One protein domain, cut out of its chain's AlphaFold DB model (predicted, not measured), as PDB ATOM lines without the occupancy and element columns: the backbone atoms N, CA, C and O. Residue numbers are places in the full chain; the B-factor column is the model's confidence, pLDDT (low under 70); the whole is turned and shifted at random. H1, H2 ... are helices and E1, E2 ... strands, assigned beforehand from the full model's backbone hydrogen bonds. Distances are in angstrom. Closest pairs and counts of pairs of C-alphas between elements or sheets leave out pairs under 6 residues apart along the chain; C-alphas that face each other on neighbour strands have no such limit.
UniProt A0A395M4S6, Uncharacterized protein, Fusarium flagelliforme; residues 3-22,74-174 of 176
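What this domain is: This is residues 3 to 22 and 74 to 174 of the 176 residues of an uncharacterized protein of Fusarium flagelliforme (UniProt A0A395M4S6). What is the main picture? A strongly twisted five-strand sheet, curled like part of a barrel, makes one end, with H1 packed on E2 and E3 and H3 beside the strands; toward the other end H2 and H4 meet about perpendicular. What builds it? The 121 printed residues include, in order, H1 E1 E2 E3 H2 E4 H3 E5 H4; the sheet order is E4 - E3 - E2 - E1 - E5, all antiparallel, and the class is mixed, helices and strands. The whole is compact, radius of gyration of the C-alphas 14.8 A, yet elongated, spanning 49 by 31 by 27 A.

Where its parts are: Where does it begin? H1, residues 9 to 15, starts with C-alpha 9 at (113.464, 61.720, 64.855); E1 is 18 to 22, E2 74 to 84 (22.2 A), E3 88 to 95 (21.6 A). What follows? H2 is 108 to 119 (16.8 A), E4 141 to 144, H3 145 to 149, E5 155 to 157, and H4 161 to 172 (16.6 A), ending with C-alpha 172 at (99.900, 78.604, 43.036).

How they stand to each other: What joins the strands? N 91 and O 143 (E3, E4; 2.8 A), N 77 and O 94 (hairpin E2 and E3; 2.9 A), N 19 and O 76 (E1, E2; 2.8 A) and N 20 and O 156 (E1, E5; 3.0 A) are within hydrogen-bond range. E2 bends by 79 degrees at residue 80. Where are the helices? H1 is on the sheet at a height of 7.7 A, the C-alphas of Val 13 and Ala 78 closest at 5.4 A; H3 is at the sheet's level, 1.1 A. H2 only grazes the sheet with residues 115 to 119, H4 with 163 to 168; H4 touches H2 with residue 161 alone, C-alphas of Asn 115 and Val 161 6.1 A apart, about perpendicular at 83 degrees. How are their backbones? Every O i to N i+4 pair is within hydrogen-bond range in H1 and H2; H4 has 6 of 8, H3 0 of 1 but 2 of 2 O i to N i+3 pairs.

The domain as a whole: Is it cut? Residues 23 to 73 are not printed; C-alphas 22 and 74 are 6.5 A apart. Which links are long? E3 to H2 and H2 to E4. Where is confidence low? Residues 84 to 87, 97 to 104, 135 to 138 and 168 to 174 have pLDDT under 70.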
ATOM      1  N   PRO A   3     118.515  66.578  53.756       94.56
ATOM      2  CA  PRO A   3     117.721  65.429  54.188       94.56
ATOM      3  C   PRO A   3     117.772  65.202  55.703       94.56
ATOM      4  O   PRO A   3     118.797  65.441  56.345       94.56
ATOM      5  N   VAL A   4     116.681  64.670  56.253       95.38
ATOM      6  CA  VAL A   4     116.632  64.175  57.636       95.38
ATOM      7  C   VAL A   4     117.466  62.902  57.779       95.38
ATOM      8  O   VAL A   4     117.377  61.985  56.959       95.38
ATOM      9  N   HIS A   5     118.258  62.825  58.848       94.25
ATOM     10  CA  HIS A   5     119.038  61.645  59.207       94.25
ATOM     11  C   HIS A   5     118.280  60.697  60.146       94.25
ATOM     12  O   HIS A   5     117.393  61.088  60.906       94.25
ATOM     13  N   ALA A   6     118.681  59.421  60.133       88.94
ATOM     14  CA  ALA A   6     118.033  58.338  60.877       88.94
ATOM     15  C   ALA A   6     117.900  58.578  62.389       88.94
ATOM     16  O   ALA A   6     116.937  58.130  63.004       88.94
ATOM     17  N   ASN A   7     118.849  59.294  62.989       91.56
ATOM     18  CA  ASN A   7     118.908  59.564  64.423       91.56
ATOM     19  C   ASN A   7     118.259  60.898  64.833       91.56
ATOM     20  O   ASN A   7     118.360  61.292  65.993       91.56
ATOM     21  N   GLU A   8     117.614  61.619  63.912       93.19
ATOM     22  CA  GLU A   8     117.071  62.951  64.202       93.19
ATOM     23  C   GLU A   8     115.609  62.942  64.656       93.19
ATOM     24  O   GLU A   8     115.138  63.968  65.135       93.19
ATOM     25  N   ALA A   9     114.902  61.808  64.578       91.62
ATOM     26  CA  ALA A   9     113.464  61.720  64.855       91.62
ATOM     27  C   ALA A   9     113.049  62.408  66.172       91.62
ATOM     28  O   ALA A   9     112.161  63.260  66.180       91.62
ATOM     29  N   GLU A  10     113.724  62.089  67.277       92.25
ATOM     30  CA  GLU A  10     113.429  62.673  68.593       92.25
ATOM     31  C   GLU A  10     113.717  64.177  68.632       92.25
ATOM     32  O   GLU A  10     112.925  64.959  69.162       92.25
ATOM     33  N   ARG A  11     114.819  64.610  68.006       92.81
ATOM     34  CA  ARG A  11     115.183  66.030  67.918       92.81
ATOM     35  C   ARG A  11     114.134  66.821  67.145       92.81
ATOM     36  O   ARG A  11     113.814  67.933  67.554       92.81
ATOM     37  N   LEU A  12     113.566  66.247  66.083       93.38
ATOM     38  CA  LEU A  12     112.507  66.885  65.300       93.38
ATOM     39  C   LEU A  12     111.249  67.128  66.134       93.38
ATOM     40  O   LEU A  12     110.653  68.193  66.022       93.38
ATOM     41  N   VAL A  13     110.871  66.200  67.017       92.00
ATOM     42  CA  VAL A  13     109.723  66.394  67.922       92.00
ATOM     43  C   VAL A  13     109.992  67.469  68.972       92.00
ATOM     44  O   VAL A  13     109.088  68.230  69.313       92.00
ATOM     45  N   VAL A  14     111.222  67.549  69.483       90.88
ATOM     46  CA  VAL A  14     111.593  68.548  70.497       90.88
ATOM     47  C   VAL A  14     111.684  69.947  69.885       90.88
ATOM     48  O   VAL A  14     111.187  70.907  70.467       90.88
ATOM     49  N   TRP A  15     112.314  70.075  68.717       88.12
ATOM     50  CA  TRP A  15     112.606  71.371  68.094       88.12
ATOM     51  C   TRP A  15     111.455  71.859  67.211       88.12
ATOM     52  O   TRP A  15     111.340  73.054  66.961       88.12
ATOM     53  N   LYS A  16     110.602  70.934  66.757       90.00
ATOM     54  CA  LYS A  16     109.439  71.166  65.892       90.00
ATOM     55  C   LYS A  16     109.726  72.082  64.696       90.00
ATOM     56  O   LYS A  16     108.906  72.973  64.458       90.00
ATOM     57  N   PRO A  17     110.836  71.887  63.955       91.69
ATOM     58  CA  PRO A  17     111.157  72.747  62.827       91.69
ATOM     59  C   PRO A  17     110.118  72.589  61.715       91.69
ATOM     60  O   PRO A  17     109.403  71.580  61.640       91.69
ATOM     61  N   MET A  18     110.074  73.571  60.821       91.38
ATOM     62  CA  MET A  18     109.430  73.401  59.525       91.38
ATOM     63  C   MET A  18     110.231  72.410  58.671       91.38
ATOM     64  O   MET A  18     111.465  72.408  58.688       91.38
ATOM     65  N   MET A  19     109.522  71.558  57.932       93.75
ATOM     66  CA  MET A  19     110.083  70.516  57.069       93.75
ATOM     67  C   MET A  19     109.355  70.467  55.721       93.75
ATOM     68  O   MET A  19     108.188  70.846  55.625       93.75
ATOM     69  N   ILE A  20     110.055  69.993  54.688       92.56
ATOM     70  CA  ILE A  20     109.507  69.748  53.350       92.56
ATOM     71  C   ILE A  20     109.453  68.242  53.166       92.56
ATOM     72  O   ILE A  20     110.479  67.557  53.235       92.56
ATOM     73  N   LEU A  21     108.246  67.742  52.942       93.00
ATOM     74  CA  LEU A  21     107.976  66.380  52.522       93.00
ATOM     75  C   LEU A  21     107.783  66.364  51.007       93.00
ATOM     76  O   LEU A  21     106.854  66.976  50.493       93.00
ATOM     77  N   ASP A  22     108.625  65.618  50.311       91.69
ATOM     78  CA  ASP A  22     108.419  65.234  48.923       91.69
ATOM     79  C   ASP A  22     107.439  64.054  48.878       91.69
ATOM     80  O   ASP A  22     107.762  62.920  49.263       91.69
ATOM     81  N   ALA A  74     104.936  69.002  50.276       87.69
ATOM     82  CA  ALA A  74     104.131  69.480  51.387       87.69
ATOM     83  C   ALA A  74     105.018  70.045  52.485       87.69
ATOM     84  O   ALA A  74     105.965  69.402  52.940       87.69
ATOM     85  N   PHE A  75     104.641  71.217  52.983       88.38
ATOM     86  CA  PHE A  75     105.220  71.756  54.199       88.38
ATOM     87  C   PHE A  75     104.565  71.109  55.401       88.38
ATOM     88  O   PHE A  75     103.339  71.082  55.550       88.38
ATOM     89  N   VAL A  76     105.402  70.549  56.259       90.38
ATOM     90  CA  VAL A  76     104.962  69.787  57.413       90.38
ATOM     91  C   VAL A  76     105.768  70.179  58.636       90.38
ATOM     92  O   VAL A  76     106.918  70.604  58.552       90.38
ATOM     93  N   ARG A  77     105.152  70.021  59.798       90.88
ATOM     94  CA  ARG A  77     105.756  70.337  61.083       90.88
ATOM     95  C   ARG A  77     105.646  69.142  62.010       90.88
ATOM     96  O   ARG A  77     104.548  68.624  62.203       90.88
ATOM     97  N   ALA A  78     106.759  68.741  62.620       91.56
ATOM     98  CA  ALA A  78     106.766  67.642  63.580       91.56
ATOM     99  C   ALA A  78     105.847  67.946  64.775       91.56
ATOM    100  O   ALA A  78     105.896  69.033  65.358       91.56
ATOM    101  N   ASN A  79     105.018  66.970  65.141       90.12
ATOM    102  CA  ASN A  79     104.110  67.056  66.278       90.12
ATOM    103  C   ASN A  79     104.571  66.139  67.412       90.12
ATOM    104  O   ASN A  79     104.967  66.612  68.479       90.12
ATOM    105  N   CYS A  80     104.545  64.834  67.154       91.44
ATOM    106  CA  CYS A  80     104.895  63.794  68.107       91.44
ATOM    107  C   CYS A  80     105.466  62.574  67.381       91.44
ATOM    108  O   CYS A  80     105.458  62.486  66.152       91.44
ATOM    109  N   ILE A  81     105.974  61.633  68.167       93.19
ATOM    110  CA  ILE A  81     106.313  60.299  67.700       93.19
ATOM    111  C   ILE A  81     105.294  59.322  68.268       93.19
ATOM    112  O   ILE A  81     105.021  59.331  69.468       93.19
ATOM    113  N   GLU A  82     104.803  58.439  67.411       92.62
ATOM    114  CA  GLU A  82     103.953  57.324  67.794       92.62
ATOM    115  C   GLU A  82     104.668  55.993  67.567       92.62
ATOM    116  O   GLU A  82     105.415  55.804  66.604       92.62
ATOM    117  N   MET A  83     104.426  55.038  68.463       86.12
ATOM    118  CA  MET A  83     104.896  53.664  68.306       86.12
ATOM    119  C   MET A  83     103.842  52.865  67.540       86.12
ATOM    120  O   MET A  83     102.949  52.244  68.114       86.12
ATOM    121  N   GLY A  84     103.941  52.896  66.214       62.91
ATOM    122  CA  GLY A  84     103.010  52.234  65.315       62.91
ATOM    123  C   GLY A  84     103.318  50.750  65.143       62.91
ATOM    124  O   GLY A  84     103.907  50.365  64.140       62.91
ATOM    125  N   GLY A  85     102.884  49.893  66.074       67.12
ATOM    126  CA  GLY A  85     102.843  48.422  65.938       67.12
ATOM    127  C   GLY A  85     103.896  47.800  64.995       67.12
ATOM    128  O   GLY A  85     105.097  47.895  65.231       67.12
ATOM    129  N   LYS A  86     103.456  47.173  63.890       63.91
ATOM    130  CA  LYS A  86     104.340  46.525  62.889       63.91
ATOM    131  C   LYS A  86     105.175  47.493  62.029       63.91
ATOM    132  O   LYS A  86     106.099  47.042  61.362       63.91
ATOM    133  N   ARG A  87     104.827  48.784  61.989       64.50
ATOM    134  CA  ARG A  87     105.524  49.823  61.205       64.50
ATOM    135  C   ARG A  87     106.674  50.470  61.985       64.50
ATOM    136  O   ARG A  87     107.508  51.141  61.385       64.50
ATOM    137  N   GLY A  88     106.759  50.198  63.288       81.50
ATOM    138  CA  GLY A  88     107.764  50.773  64.172       81.50
ATOM    139  C   GLY A  88     107.433  52.215  64.542       81.50
ATOM    140  O   GLY A  88     106.274  52.616  64.568       81.50
ATOM    141  N   GLN A  89     108.466  52.983  64.867       91.12
ATOM    142  CA  GLN A  89     108.335  54.379  65.261       91.12
ATOM    143  C   GLN A  89     107.927  55.246  64.055       91.12
ATOM    144  O   GLN A  89     108.559  55.178  62.996       91.12
ATOM    145  N   THR A  90     106.909  56.083  64.226       92.69
ATOM    146  CA  THR A  90     106.360  56.983  63.204       92.69
ATOM    147  C   THR A  90     106.426  58.417  63.706       92.69
ATOM    148  O   THR A  90     105.982  58.705  64.814       92.69
ATOM    149  N   LEU A  91     106.965  59.321  62.892       93.94
ATOM    150  CA  LEU A  91     106.889  60.756  63.126       93.94
ATOM    151  C   LEU A  91     105.543  61.265  62.602       93.94
ATOM    152  O   LEU A  91     105.272  61.180  61.405       93.94
ATOM    153  N   VAL A  92     104.708  61.788  63.493       93.12
ATOM    154  CA  VAL A  92     103.445  62.432  63.132       93.12
ATOM    155  C   VAL A  92     103.718  63.908  62.891       93.12
ATOM    156  O   VAL A  92     104.238  64.609  63.766       93.12
ATOM    157  N   CYS A  93     103.358  64.387  61.706       92.25
ATOM    158  CA  CYS A  93     103.561  65.762  61.286       92.25
ATOM    159  C   CYS A  93     102.239  66.423  60.903       92.25
ATOM    160  O   CYS A  93     101.429  65.847  60.187       92.25
ATOM    161  N   ASN A  94     102.043  67.673  61.301       90.06
ATOM    162  CA  ASN A  94     100.897  68.458  60.856       90.06
ATOM    163  C   ASN A  94     101.238  69.159  59.540       90.06
ATOM    164  O   ASN A  94     102.331  69.716  59.411       90.06
ATOM    165  N   ARG A  95     100.316  69.141  58.572       86.50
ATOM    166  CA  ARG A  95     100.481  69.891  57.322       86.50
ATOM    167  C   ARG A  95     100.275  71.377  57.590       86.50
ATOM    168  O   ARG A  95      99.305  71.760  58.246       86.50
ATOM    169  N   VAL A  96     101.168  72.190  57.046       80.50
ATOM    170  CA  VAL A  96     101.076  73.646  57.068       80.50
ATOM    171  C   VAL A  96     100.561  74.091  55.708       80.50
ATOM    172  O   VAL A  96     101.235  73.919  54.696       80.50
ATOM    173  N   ASN A  97      99.319  74.573  55.688       68.56
ATOM    174  CA  ASN A  97      98.584  74.850  54.453       68.56
ATOM    175  C   ASN A  97      98.683  76.305  54.002       68.56
ATOM    176  O   ASN A  97      98.380  76.599  52.851       68.56
ATOM    177  N   GLN A  98      99.056  77.211  54.903       65.12
ATOM    178  CA  GLN A  98      98.986  78.633  54.632       65.12
ATOM    179  C   GLN A  98     100.251  79.333  55.107       65.12
ATOM    180  O   GLN A  98     100.733  79.119  56.216       65.12
ATOM    181  N   TRP A  99     100.750  80.196  54.234       65.56
ATOM    182  CA  TRP A  99     101.586  81.331  54.565       65.56
ATOM    183  C   TRP A  99     100.910  82.553  53.941       65.56
ATOM    184  O   TRP A  99     100.494  82.501  52.782       65.56
ATOM    185  N   ALA A 100     100.760  83.647  54.689       54.47
ATOM    186  CA  ALA A 100     100.295  84.911  54.124       54.47
ATOM    187  C   ALA A 100     101.345  85.401  53.112       54.47
ATOM    188  O   ALA A 100     102.421  85.817  53.524       54.47
ATOM    189  N   SER A 101     101.052  85.232  51.817       55.44
ATOM    190  CA  SER A 101     101.896  85.483  50.635       55.44
ATOM    191  C   SER A 101     103.221  86.223  50.889       55.44
ATOM    192  O   SER A 101     103.259  87.372  51.322       55.44
ATOM    193  N   LEU A 102     104.335  85.580  50.530       57.41
ATOM    194  CA  LEU A 102     105.697  86.134  50.629       57.41
ATOM    195  C   LEU A 102     105.878  87.461  49.874       57.41
ATOM    196  O   LEU A 102     106.764  88.236  50.221       57.41
ATOM    197  N   GLY A 103     104.985  87.779  48.929       55.09
ATOM    198  CA  GLY A 103     104.886  89.103  48.305       55.09
ATOM    199  C   GLY A 103     104.580  90.256  49.276       55.09
ATOM    200  O   GLY A 103     104.604  91.414  48.869       55.09
ATOM    201  N   ALA A 104     104.293  89.965  50.549       61.75
ATOM    202  CA  ALA A 104     104.108  90.953  51.604       61.75
ATOM    203  C   ALA A 104     105.379  91.259  52.419       61.75
ATOM    204  O   ALA A 104     105.316  92.177  53.235       61.75
ATOM    205  N   LEU A 105     106.496  90.540  52.223       72.81
ATOM    206  CA  LEU A 105     107.755  90.838  52.919       72.81
ATOM    207  C   LEU A 105     108.378  92.121  52.347       72.81
ATOM    208  O   LEU A 105     108.695  92.198  51.161       72.81
ATOM    209  N   ARG A 106     108.540  93.147  53.184       73.88
ATOM    210  CA  ARG A 106     108.944  94.507  52.785       73.88
ATOM    211  C   ARG A 106     110.400  94.833  53.081       73.88
ATOM    212  O   ARG A 106     110.917  95.800  52.527       73.88
ATOM    213  N   ASN A 107     111.043  94.109  53.994       82.19
ATOM    214  CA  ASN A 107     112.395  94.422  54.455       82.19
ATOM    215  C   ASN A 107     113.155  93.183  54.958       82.19
ATOM    216  O   ASN A 107     112.579  92.121  55.185       82.19
ATOM    217  N   GLU A 108     114.467  93.341  55.142       85.25
ATOM    218  CA  GLU A 108     115.377  92.271  55.573       85.25
ATOM    219  C   GLU A 108     115.055  91.731  56.974       85.25
ATOM    220  O   GLU A 108     115.167  90.529  57.198       85.25
ATOM    221  N   ASN A 109     114.582  92.579  57.895       85.94
ATOM    222  CA  ASN A 109     114.225  92.151  59.253       85.94
ATOM    223  C   ASN A 109     113.030  91.186  59.247       85.94
ATOM    224  O   ASN A 109     112.987  90.236  60.023       85.94
ATOM    225  N   GLU A 110     112.062  91.410  58.357       83.31
ATOM    226  CA  GLU A 110     110.943  90.491  58.162       83.31
ATOM    227  C   GLU A 110     111.439  89.141  57.633       83.31
ATOM    228  O   GLU A 110     111.060  88.111  58.180       83.31
ATOM    229  N   VAL A 111     112.347  89.129  56.648       84.44
ATOM    230  CA  VAL A 111     112.976  87.895  56.131       84.44
ATOM    231  C   VAL A 111     113.731  87.146  57.235       84.44
ATOM    232  O   VAL A 111     113.645  85.918  57.326       84.44
ATOM    233  N   GLU A 112     114.466  87.864  58.082       87.44
ATOM    234  CA  GLU A 112     115.168  87.281  59.224       87.44
ATOM    235  C   GLU A 112     114.181  86.617  60.190       87.44
ATOM    236  O   GLU A 112     114.351  85.451  60.550       87.44
ATOM    237  N   GLU A 113     113.097  87.309  60.538       86.50
ATOM    238  CA  GLU A 113     112.082  86.780  61.443       86.50
ATOM    239  C   GLU A 113     111.338  85.571  60.849       86.50
ATOM    240  O   GLU A 113     111.065  84.601  61.561       86.50
ATOM    241  N   VAL A 114     111.091  85.546  59.532       85.88
ATOM    242  CA  VAL A 114     110.585  84.342  58.853       85.88
ATOM    243  C   VAL A 114     111.554  83.171  58.994       85.88
ATOM    244  O   VAL A 114     111.124  82.061  59.313       85.88
ATOM    245  N   ASN A 115     112.854  83.388  58.781       87.75
ATOM    246  CA  ASN A 115     113.850  82.330  58.968       87.75
ATOM    247  C   ASN A 115     113.851  81.815  60.417       87.75
ATOM    248  O   ASN A 115     113.955  80.605  60.640       87.75
ATOM    249  N   MET A 116     113.654  82.697  61.403       88.25
ATOM    250  CA  MET A 116     113.484  82.280  62.797       88.25
ATOM    251  C   MET A 116     112.227  81.419  62.986       88.25
ATOM    252  O   MET A 116     112.292  80.383  63.651       88.25
ATOM    253  N   TYR A 117     111.101  81.784  62.364       87.44
ATOM    254  CA  TYR A 117     109.877  80.976  62.384       87.44
ATOM    255  C   TYR A 117     110.032  79.629  61.665       87.44
ATOM    256  O   TYR A 117     109.474  78.643  62.135       87.44
ATOM    257  N   LEU A 118     110.795  79.540  60.572       88.31
ATOM    258  CA  LEU A 118     111.076  78.268  59.889       88.31
ATOM    259  C   LEU A 118     111.839  77.305  60.811       88.31
ATOM    260  O   LEU A 118     111.540  76.110  60.864       88.31
ATOM    261  N   ALA A 119     112.789  77.833  61.585       88.38
ATOM    262  CA  ALA A 119     113.541  77.051  62.559       88.38
ATOM    263  C   ALA A 119     112.712  76.697  63.806       88.38
ATOM    264  O   ALA A 119     112.824  75.582  64.320       88.38
ATOM    265  N   ARG A 120     111.901  77.638  64.308       86.44
ATOM    266  CA  ARG A 120     111.134  77.524  65.560       86.44
ATOM    267  C   ARG A 120     109.708  78.076  65.424       86.44
ATOM    268  O   ARG A 120     109.375  79.108  66.011       86.44
ATOM    269  N   PRO A 121     108.820  77.357  64.716       83.19
ATOM    270  CA  PRO A 121     107.439  77.785  64.487       83.19
ATOM    271  C   PRO A 121     106.547  77.673  65.739       83.19
ATOM    272  O   PRO A 121     105.339  77.870  65.661       83.19
ATOM    273  N   ASP A 122     107.060  77.248  66.897       80.44
ATOM    274  CA  ASP A 122     106.367  77.256  68.202       80.44
ATOM    275  C   ASP A 122     106.521  78.582  68.933       80.44
ATOM    276  O   ASP A 122     105.714  78.895  69.807       80.44
ATOM    277  N   LEU A 123     107.564  79.334  68.602       83.19
ATOM    278  CA  LEU A 123     107.839  80.604  69.239       83.19
ATOM    279  C   LEU A 123     106.976  81.701  68.614       83.19
ATOM    280  O   LEU A 123     106.383  81.525  67.551       83.19
ATOM    281  N   ASN A 124     106.879  82.824  69.318       80.81
ATOM    282  CA  ASN A 124     106.327  84.059  68.781       80.81
ATOM    283  C   ASN A 124     107.451  85.090  68.767       80.81
ATOM    284  O   ASN A 124     108.102  85.317  69.790       80.81
ATOM    285  N   PHE A 125     107.656  85.698  67.610       79.88
ATOM    286  CA  PHE A 125     108.583  86.796  67.401       79.88
ATOM    287  C   PHE A 125     107.802  88.121  67.300       79.88
ATOM    288  O   PHE A 125     106.583  88.145  67.499       79.88
ATOM    289  N   ARG A 126     108.510  89.249  67.185       77.94
ATOM    290  CA  ARG A 126     107.960  90.577  67.516       77.94
ATOM    291  C   ARG A 126     107.391  91.330  66.318       77.94
ATOM    292  O   ARG A 126     106.468  92.115  66.520       77.94
ATOM    293  N   LEU A 127     107.964  91.164  65.130       72.56
ATOM    294  CA  LEU A 127     107.633  91.968  63.954       72.56
ATOM    295  C   LEU A 127     106.450  91.390  63.180       72.56
ATOM    296  O   LEU A 127     105.666  92.152  62.619       72.56
ATOM    297  N   LEU A 128     106.299  90.064  63.167       74.94
ATOM    298  CA  LEU A 128     105.269  89.380  62.394       74.94
ATOM    299  C   LEU A 128     104.516  88.353  63.248       74.94
ATOM    300  O   LEU A 128     105.134  87.600  64.008       74.94
ATOM    301  N   PRO A 129     103.177  88.269  63.126       74.62
ATOM    302  CA  PRO A 129     102.423  87.184  63.737       74.62
ATOM    303  C   PRO A 129     102.872  85.849  63.143       74.62
ATOM    304  O   PRO A 129     103.147  85.779  61.949       74.62
ATOM    305  N   ASN A 130     102.911  84.795  63.967       76.50
ATOM    306  CA  ASN A 130     103.357  83.478  63.523       76.50
ATOM    307  C   ASN A 130     102.530  83.003  62.309       76.50
ATOM    308  O   ASN A 130     101.334  82.728  62.453       76.50
ATOM    309  N   PRO A 131     103.163  82.896  61.137       72.69
ATOM    310  CA  PRO A 131     102.493  82.614  59.873       72.69
ATOM    311  C   PRO A 131     102.264  81.117  59.642       72.69
ATOM    312  O   PRO A 131     101.483  80.753  58.777       72.69
ATOM    313  N   PHE A 132     102.896  80.246  60.435       76.50
ATOM    314  CA  PHE A 132     102.776  78.788  60.356       76.50
ATOM    315  C   PHE A 132     101.781  78.225  61.371       76.50
ATOM    316  O   PHE A 132     101.940  77.105  61.879       76.50
ATOM    317  N   ARG A 133     100.773  79.019  61.739       71.12
ATOM    318  CA  ARG A 133      99.713  78.534  62.620       71.12
ATOM    319  C   ARG A 133      98.997  77.371  61.944       71.12
ATOM    320  O   ARG A 133      98.696  77.393  60.759       71.12
ATOM    321  N   LEU A 134      98.790  76.317  62.720       71.75
ATOM    322  CA  LEU A 134      98.106  75.125  62.251       71.75
ATOM    323  C   LEU A 134      96.604  75.380  62.318       71.75
ATOM    324  O   LEU A 134      96.084  75.628  63.404       71.75
ATOM    325  N   ASP A 135      95.908  75.241  61.195       63.53
ATOM    326  CA  ASP A 135      94.459  75.486  61.128       63.53
ATOM    327  C   ASP A 135      93.607  74.384  61.782       63.53
ATOM    328  O   ASP A 135      92.385  74.397  61.685       63.53
ATOM    329  N   GLY A 136      94.217  73.397  62.450       60.94
ATOM    330  CA  GLY A 136      93.526  72.334  63.194       60.94
ATOM    331  C   GLY A 136      92.677  71.367  62.352       60.94
ATOM    332  O   GLY A 136      92.278  70.326  62.863       60.94
ATOM    333  N   GLY A 137      92.419  71.676  61.077       61.50
ATOM    334  CA  GLY A 137      91.562  70.898  60.180       61.50
ATOM    335  C   GLY A 137      92.289  69.963  59.208       61.50
ATOM    336  O   GLY A 137      91.622  69.248  58.465       61.50
ATOM    337  N   SER A 138      93.628  69.954  59.165       69.19
ATOM    338  CA  SER A 138      94.381  69.080  58.252       69.19
ATOM    339  C   SER A 138      94.687  67.724  58.890       69.19
ATOM    340  O   SER A 138      95.126  67.640  60.037       69.19
ATOM    341  N   GLN A 139      94.464  66.642  58.136       78.75
ATOM    342  CA  GLN A 139      94.871  65.307  58.565       78.75
ATOM    343  C   GLN A 139      96.406  65.258  58.679       78.75
ATOM    344  O   GLN A 139      97.092  65.713  57.754       78.75
ATOM    345  N   PRO A 140      96.959  64.736  59.787       86.62
ATOM    346  CA  PRO A 140      98.399  64.666  59.957       86.62
ATOM    347  C   PRO A 140      99.024  63.658  58.987       86.62
ATOM    348  O   PRO A 140      98.425  62.647  58.619       86.62
ATOM    349  N   TRP A 141     100.264  63.934  58.603       90.06
ATOM    350  CA  TRP A 141     101.130  63.013  57.887       90.06
ATOM    351  C   TRP A 141     101.829  62.085  58.868       90.06
ATOM    352  O   TRP A 141     102.539  62.527  59.770       90.06
ATOM    353  N   GLU A 142     101.672  60.789  58.651       92.19
ATOM    354  CA  GLU A 142     102.436  59.758  59.340       92.19
ATOM    355  C   GLU A 142     103.672  59.415  58.514       92.19
ATOM    356  O   GLU A 142     103.549  58.888  57.411       92.19
ATOM    357  N   ILE A 143     104.861  59.690  59.046       92.75
ATOM    358  CA  ILE A 143     106.134  59.428  58.375       92.75
ATOM    359  C   ILE A 143     106.908  58.371  59.175       92.75
ATOM    360  O   ILE A 143     107.506  58.688  60.206       92.75
ATOM    361  N   PRO A 144     106.917  57.098  58.739       92.38
ATOM    362  CA  PRO A 144     107.726  56.053  59.358       92.38
ATOM    363  C   PRO A 144     109.201  56.455  59.468       92.38
ATOM    364  O   PRO A 144     109.848  56.744  58.467       92.38
ATOM    365  N   THR A 145     109.776  56.403  60.668       91.81
ATOM    366  CA  THR A 145     111.181  56.808  60.909       91.81
ATOM    367  C   THR A 145     112.198  55.964  60.138       91.81
ATOM    368  O   THR A 145     113.302  56.420  59.850       91.81
ATOM    369  N   LEU A 146     111.813  54.751  59.724       88.88
ATOM    370  CA  LEU A 146     112.611  53.915  58.824       88.88
ATOM    371  C   LEU A 146     112.977  54.636  57.516       88.88
ATOM    372  O   LEU A 146     114.065  54.402  56.994       88.88
ATOM    373  N   LEU A 147     112.124  55.555  57.046       91.75
ATOM    374  CA  LEU A 147     112.353  56.365  55.848       91.75
ATOM    375  C   LEU A 147     113.587  57.256  55.974       91.75
ATOM    376  O   LEU A 147     114.210  57.588  54.975       91.75
ATOM    377  N   PHE A 148     113.992  57.629  57.187       92.50
ATOM    378  CA  PHE A 148     115.147  58.508  57.388       92.50
ATOM    379  C   PHE A 148     116.468  57.793  57.058       92.50
ATOM    380  O   PHE A 148     117.484  58.428  56.770       92.50
ATOM    381  N   SER A 149     116.450  56.456  57.057       90.12
ATOM    382  CA  SER A 149     117.570  55.616  56.614       90.12
ATOM    383  C   SER A 149     117.531  55.297  55.116       90.12
ATOM    384  O   SER A 149     118.515  54.774  54.598       90.12
ATOM    385  N   SER A 150     116.430  55.619  54.428       90.56
ATOM    386  CA  SER A 150     116.244  55.372  52.996       90.56
ATOM    387  C   SER A 150     117.344  56.029  52.174       90.56
ATOM    388  O   SER A 150     117.785  57.142  52.491       90.56
ATOM    389  N   LYS A 151     117.757  55.399  51.075       90.44
ATOM    390  CA  LYS A 151     118.608  56.075  50.078       90.44
ATOM    391  C   LYS A 151     117.849  57.187  49.354       90.44
ATOM    392  O   LYS A 151     118.434  58.218  49.038       90.44
ATOM    393  N   ILE A 152     116.544  57.002  49.168       91.81
ATOM    394  CA  ILE A 152     115.632  57.984  48.579       91.81
ATOM    395  C   ILE A 152     115.210  58.964  49.672       91.81
ATOM    396  O   ILE A 152     114.585  58.568  50.660       91.81
ATOM    397  N   LYS A 153     115.567  60.237  49.511       92.62
ATOM    398  CA  LYS A 153     115.347  61.277  50.519       92.62
ATOM    399  C   LYS A 153     114.029  61.993  50.260       92.62
ATOM    400  O   LYS A 153     113.926  62.773  49.326       92.62
ATOM    401  N   SER A 154     113.033  61.716  51.097       93.12
ATOM    402  CA  SER A 154     111.695  62.305  50.976       93.12
ATOM    403  C   SER A 154     111.397  63.388  52.013       93.12
ATOM    404  O   SER A 154     110.493  64.183  51.797       93.12
ATOM    405  N   LEU A 155     112.141  63.473  53.121       95.25
ATOM    406  CA  LEU A 155     111.929  64.486  54.161       95.25
ATOM    407  C   LEU A 155     113.183  65.341  54.355       95.25
ATOM    408  O   LEU A 155     114.275  64.808  54.575       95.25
ATOM    409  N   HIS A 156     113.004  66.661  54.315       94.88
ATOM    410  CA  HIS A 156     114.077  67.647  54.393       94.88
ATOM    411  C   HIS A 156     113.833  68.677  55.504       94.88
ATOM    412  O   HIS A 156     112.697  69.068  55.777       94.88
ATOM    413  N   VAL A 157     114.924  69.122  56.126       94.69
ATOM    414  CA  VAL A 157     114.998  70.143  57.187       94.69
ATOM    415  C   VAL A 157     115.904  71.296  56.748       94.69
ATOM    416  O   VAL A 157     116.457  71.277  55.644       94.69
ATOM    417  N   GLU A 158     116.079  72.291  57.626       91.94
ATOM    418  CA  GLU A 158     116.921  73.474  57.375       91.94
ATOM    419  C   GLU A 158     116.466  74.208  56.107       91.94
ATOM    420  O   GLU A 158     117.243  74.506  55.197       91.94
ATOM    421  N   ILE A 159     115.151  74.412  56.038       89.69
ATOM    422  CA  ILE A 159     114.480  75.168  54.985       89.69
ATOM    423  C   ILE A 159     114.773  76.640  55.201       89.69
ATOM    424  O   ILE A 159     114.679  77.145  56.321       89.69
ATOM    425  N   THR A 160     115.082  77.318  54.109       87.56
ATOM    426  CA  THR A 160     115.271  78.763  54.070       87.56
ATOM    427  C   THR A 160     114.060  79.452  53.443       87.56
ATOM    428  O   THR A 160     113.261  78.817  52.755       87.56
ATOM    429  N   VAL A 161     113.922  80.765  53.641       83.69
ATOM    430  CA  VAL A 161     112.891  81.564  52.947       83.69
ATOM    431  C   VAL A 161     112.903  81.336  51.422       83.69
ATOM    432  O   VAL A 161     111.833  81.064  50.882       83.69
ATOM    433  N   PRO A 162     114.053  81.358  50.712       83.62
ATOM    434  CA  PRO A 162     114.085  81.044  49.281       83.62
ATOM    435  C   PRO A 162     113.582  79.639  48.927       83.62
ATOM    436  O   PRO A 162     112.841  79.498  47.957       83.62
ATOM    437  N   ASP A 163     113.949  78.615  49.711       83.75
ATOM    438  CA  ASP A 163     113.435  77.249  49.516       83.75
ATOM    439  C   ASP A 163     111.900  77.252  49.624       83.75
ATOM    440  O   ASP A 163     111.198  76.671  48.802       83.75
ATOM    441  N   PHE A 164     111.375  77.955  50.628       79.00
ATOM    442  CA  PHE A 164     109.945  78.065  50.876       79.00
ATOM    443  C   PHE A 164     109.204  78.791  49.738       79.00
ATOM    444  O   PHE A 164     108.200  78.273  49.256       79.00
ATOM    445  N   ILE A 165     109.718  79.944  49.280       78.31
ATOM    446  CA  ILE A 165     109.164  80.719  48.151       78.31
ATOM    447  C   ILE A 165     109.076  79.844  46.904       78.31
ATOM    448  O   ILE A 165     107.999  79.709  46.330       78.31
ATOM    449  N   LYS A 166     110.194  79.209  46.531       78.94
ATOM    450  CA  LYS A 166     110.292  78.383  45.325       78.94
ATOM    451  C   LYS A 166     109.184  77.328  45.263       78.94
ATOM    452  O   LYS A 166     108.554  77.165  44.231       78.94
ATOM    453  N   HIS A 167     108.931  76.632  46.368       73.06
ATOM    454  CA  HIS A 167     107.954  75.543  46.394       73.06
ATOM    455  C   HIS A 167     106.496  76.010  46.556       73.06
ATOM    456  O   HIS A 167     105.601  75.293  46.131       73.06
ATOM    457  N   PHE A 168     106.236  77.186  47.141       66.50
ATOM    458  CA  PHE A 168     104.872  77.728  47.265       66.50
ATOM    459  C   PHE A 168     104.398  78.493  46.021       66.50
ATOM    460  O   PHE A 168     103.204  78.480  45.720       66.50
ATOM    461  N   GLU A 169     105.293  79.182  45.310       60.94
ATOM    462  CA  GLU A 169     104.929  79.923  44.094       60.94
ATOM    463  C   GLU A 169     104.646  78.988  42.909       60.94
ATOM    464  O   GLU A 169     103.738  79.268  42.127       60.94
ATOM    465  N   ASP A 170     105.335  77.845  42.826       54.56
ATOM    466  CA  ASP A 170     105.095  76.822  41.799       54.56
ATOM    467  C   ASP A 170     103.721  76.130  41.965       54.56
ATOM    468  O   ASP A 170     103.065  75.807  40.972       54.56
ATOM    469  N   ASP A 171     103.242  75.943  43.202       50.25
ATOM    470  CA  ASP A 171     101.930  75.335  43.482       50.25
ATOM    471  C   ASP A 171     100.763  76.285  43.149       50.25
ATOM    472  O   ASP A 171      99.747  75.855  42.604       50.25
ATOM    473  N   LEU A 172     100.917  77.595  43.382       48.59
ATOM    474  CA  LEU A 172      99.900  78.604  43.036       48.59
ATOM    475  C   LEU A 172      99.680  78.764  41.522       48.59
ATOM    476  O   LEU A 172      98.624  79.249  41.112       48.59
ATOM    477  N   GLN A 173     100.651  78.369  40.694       45.78
ATOM    478  CA  GLN A 173     100.510  78.351  39.235       45.78
ATOM    479  C   GLN A 173      99.826  77.082  38.706       45.78
ATOM    480  O   GLN A 173      99.380  77.080  37.563       45.78
ATOM    481  N   ARG A 174      99.735  76.006  39.504       45.75
ATOM    482  CA  ARG A 174      99.100  74.733  39.106       45.75
ATOM    483  C   ARG A 174      97.589  74.694  39.360       45.75
ATOM    484  O   ARG A 174      96.907  73.880  38.744       45.75
TER     485      ARG A 174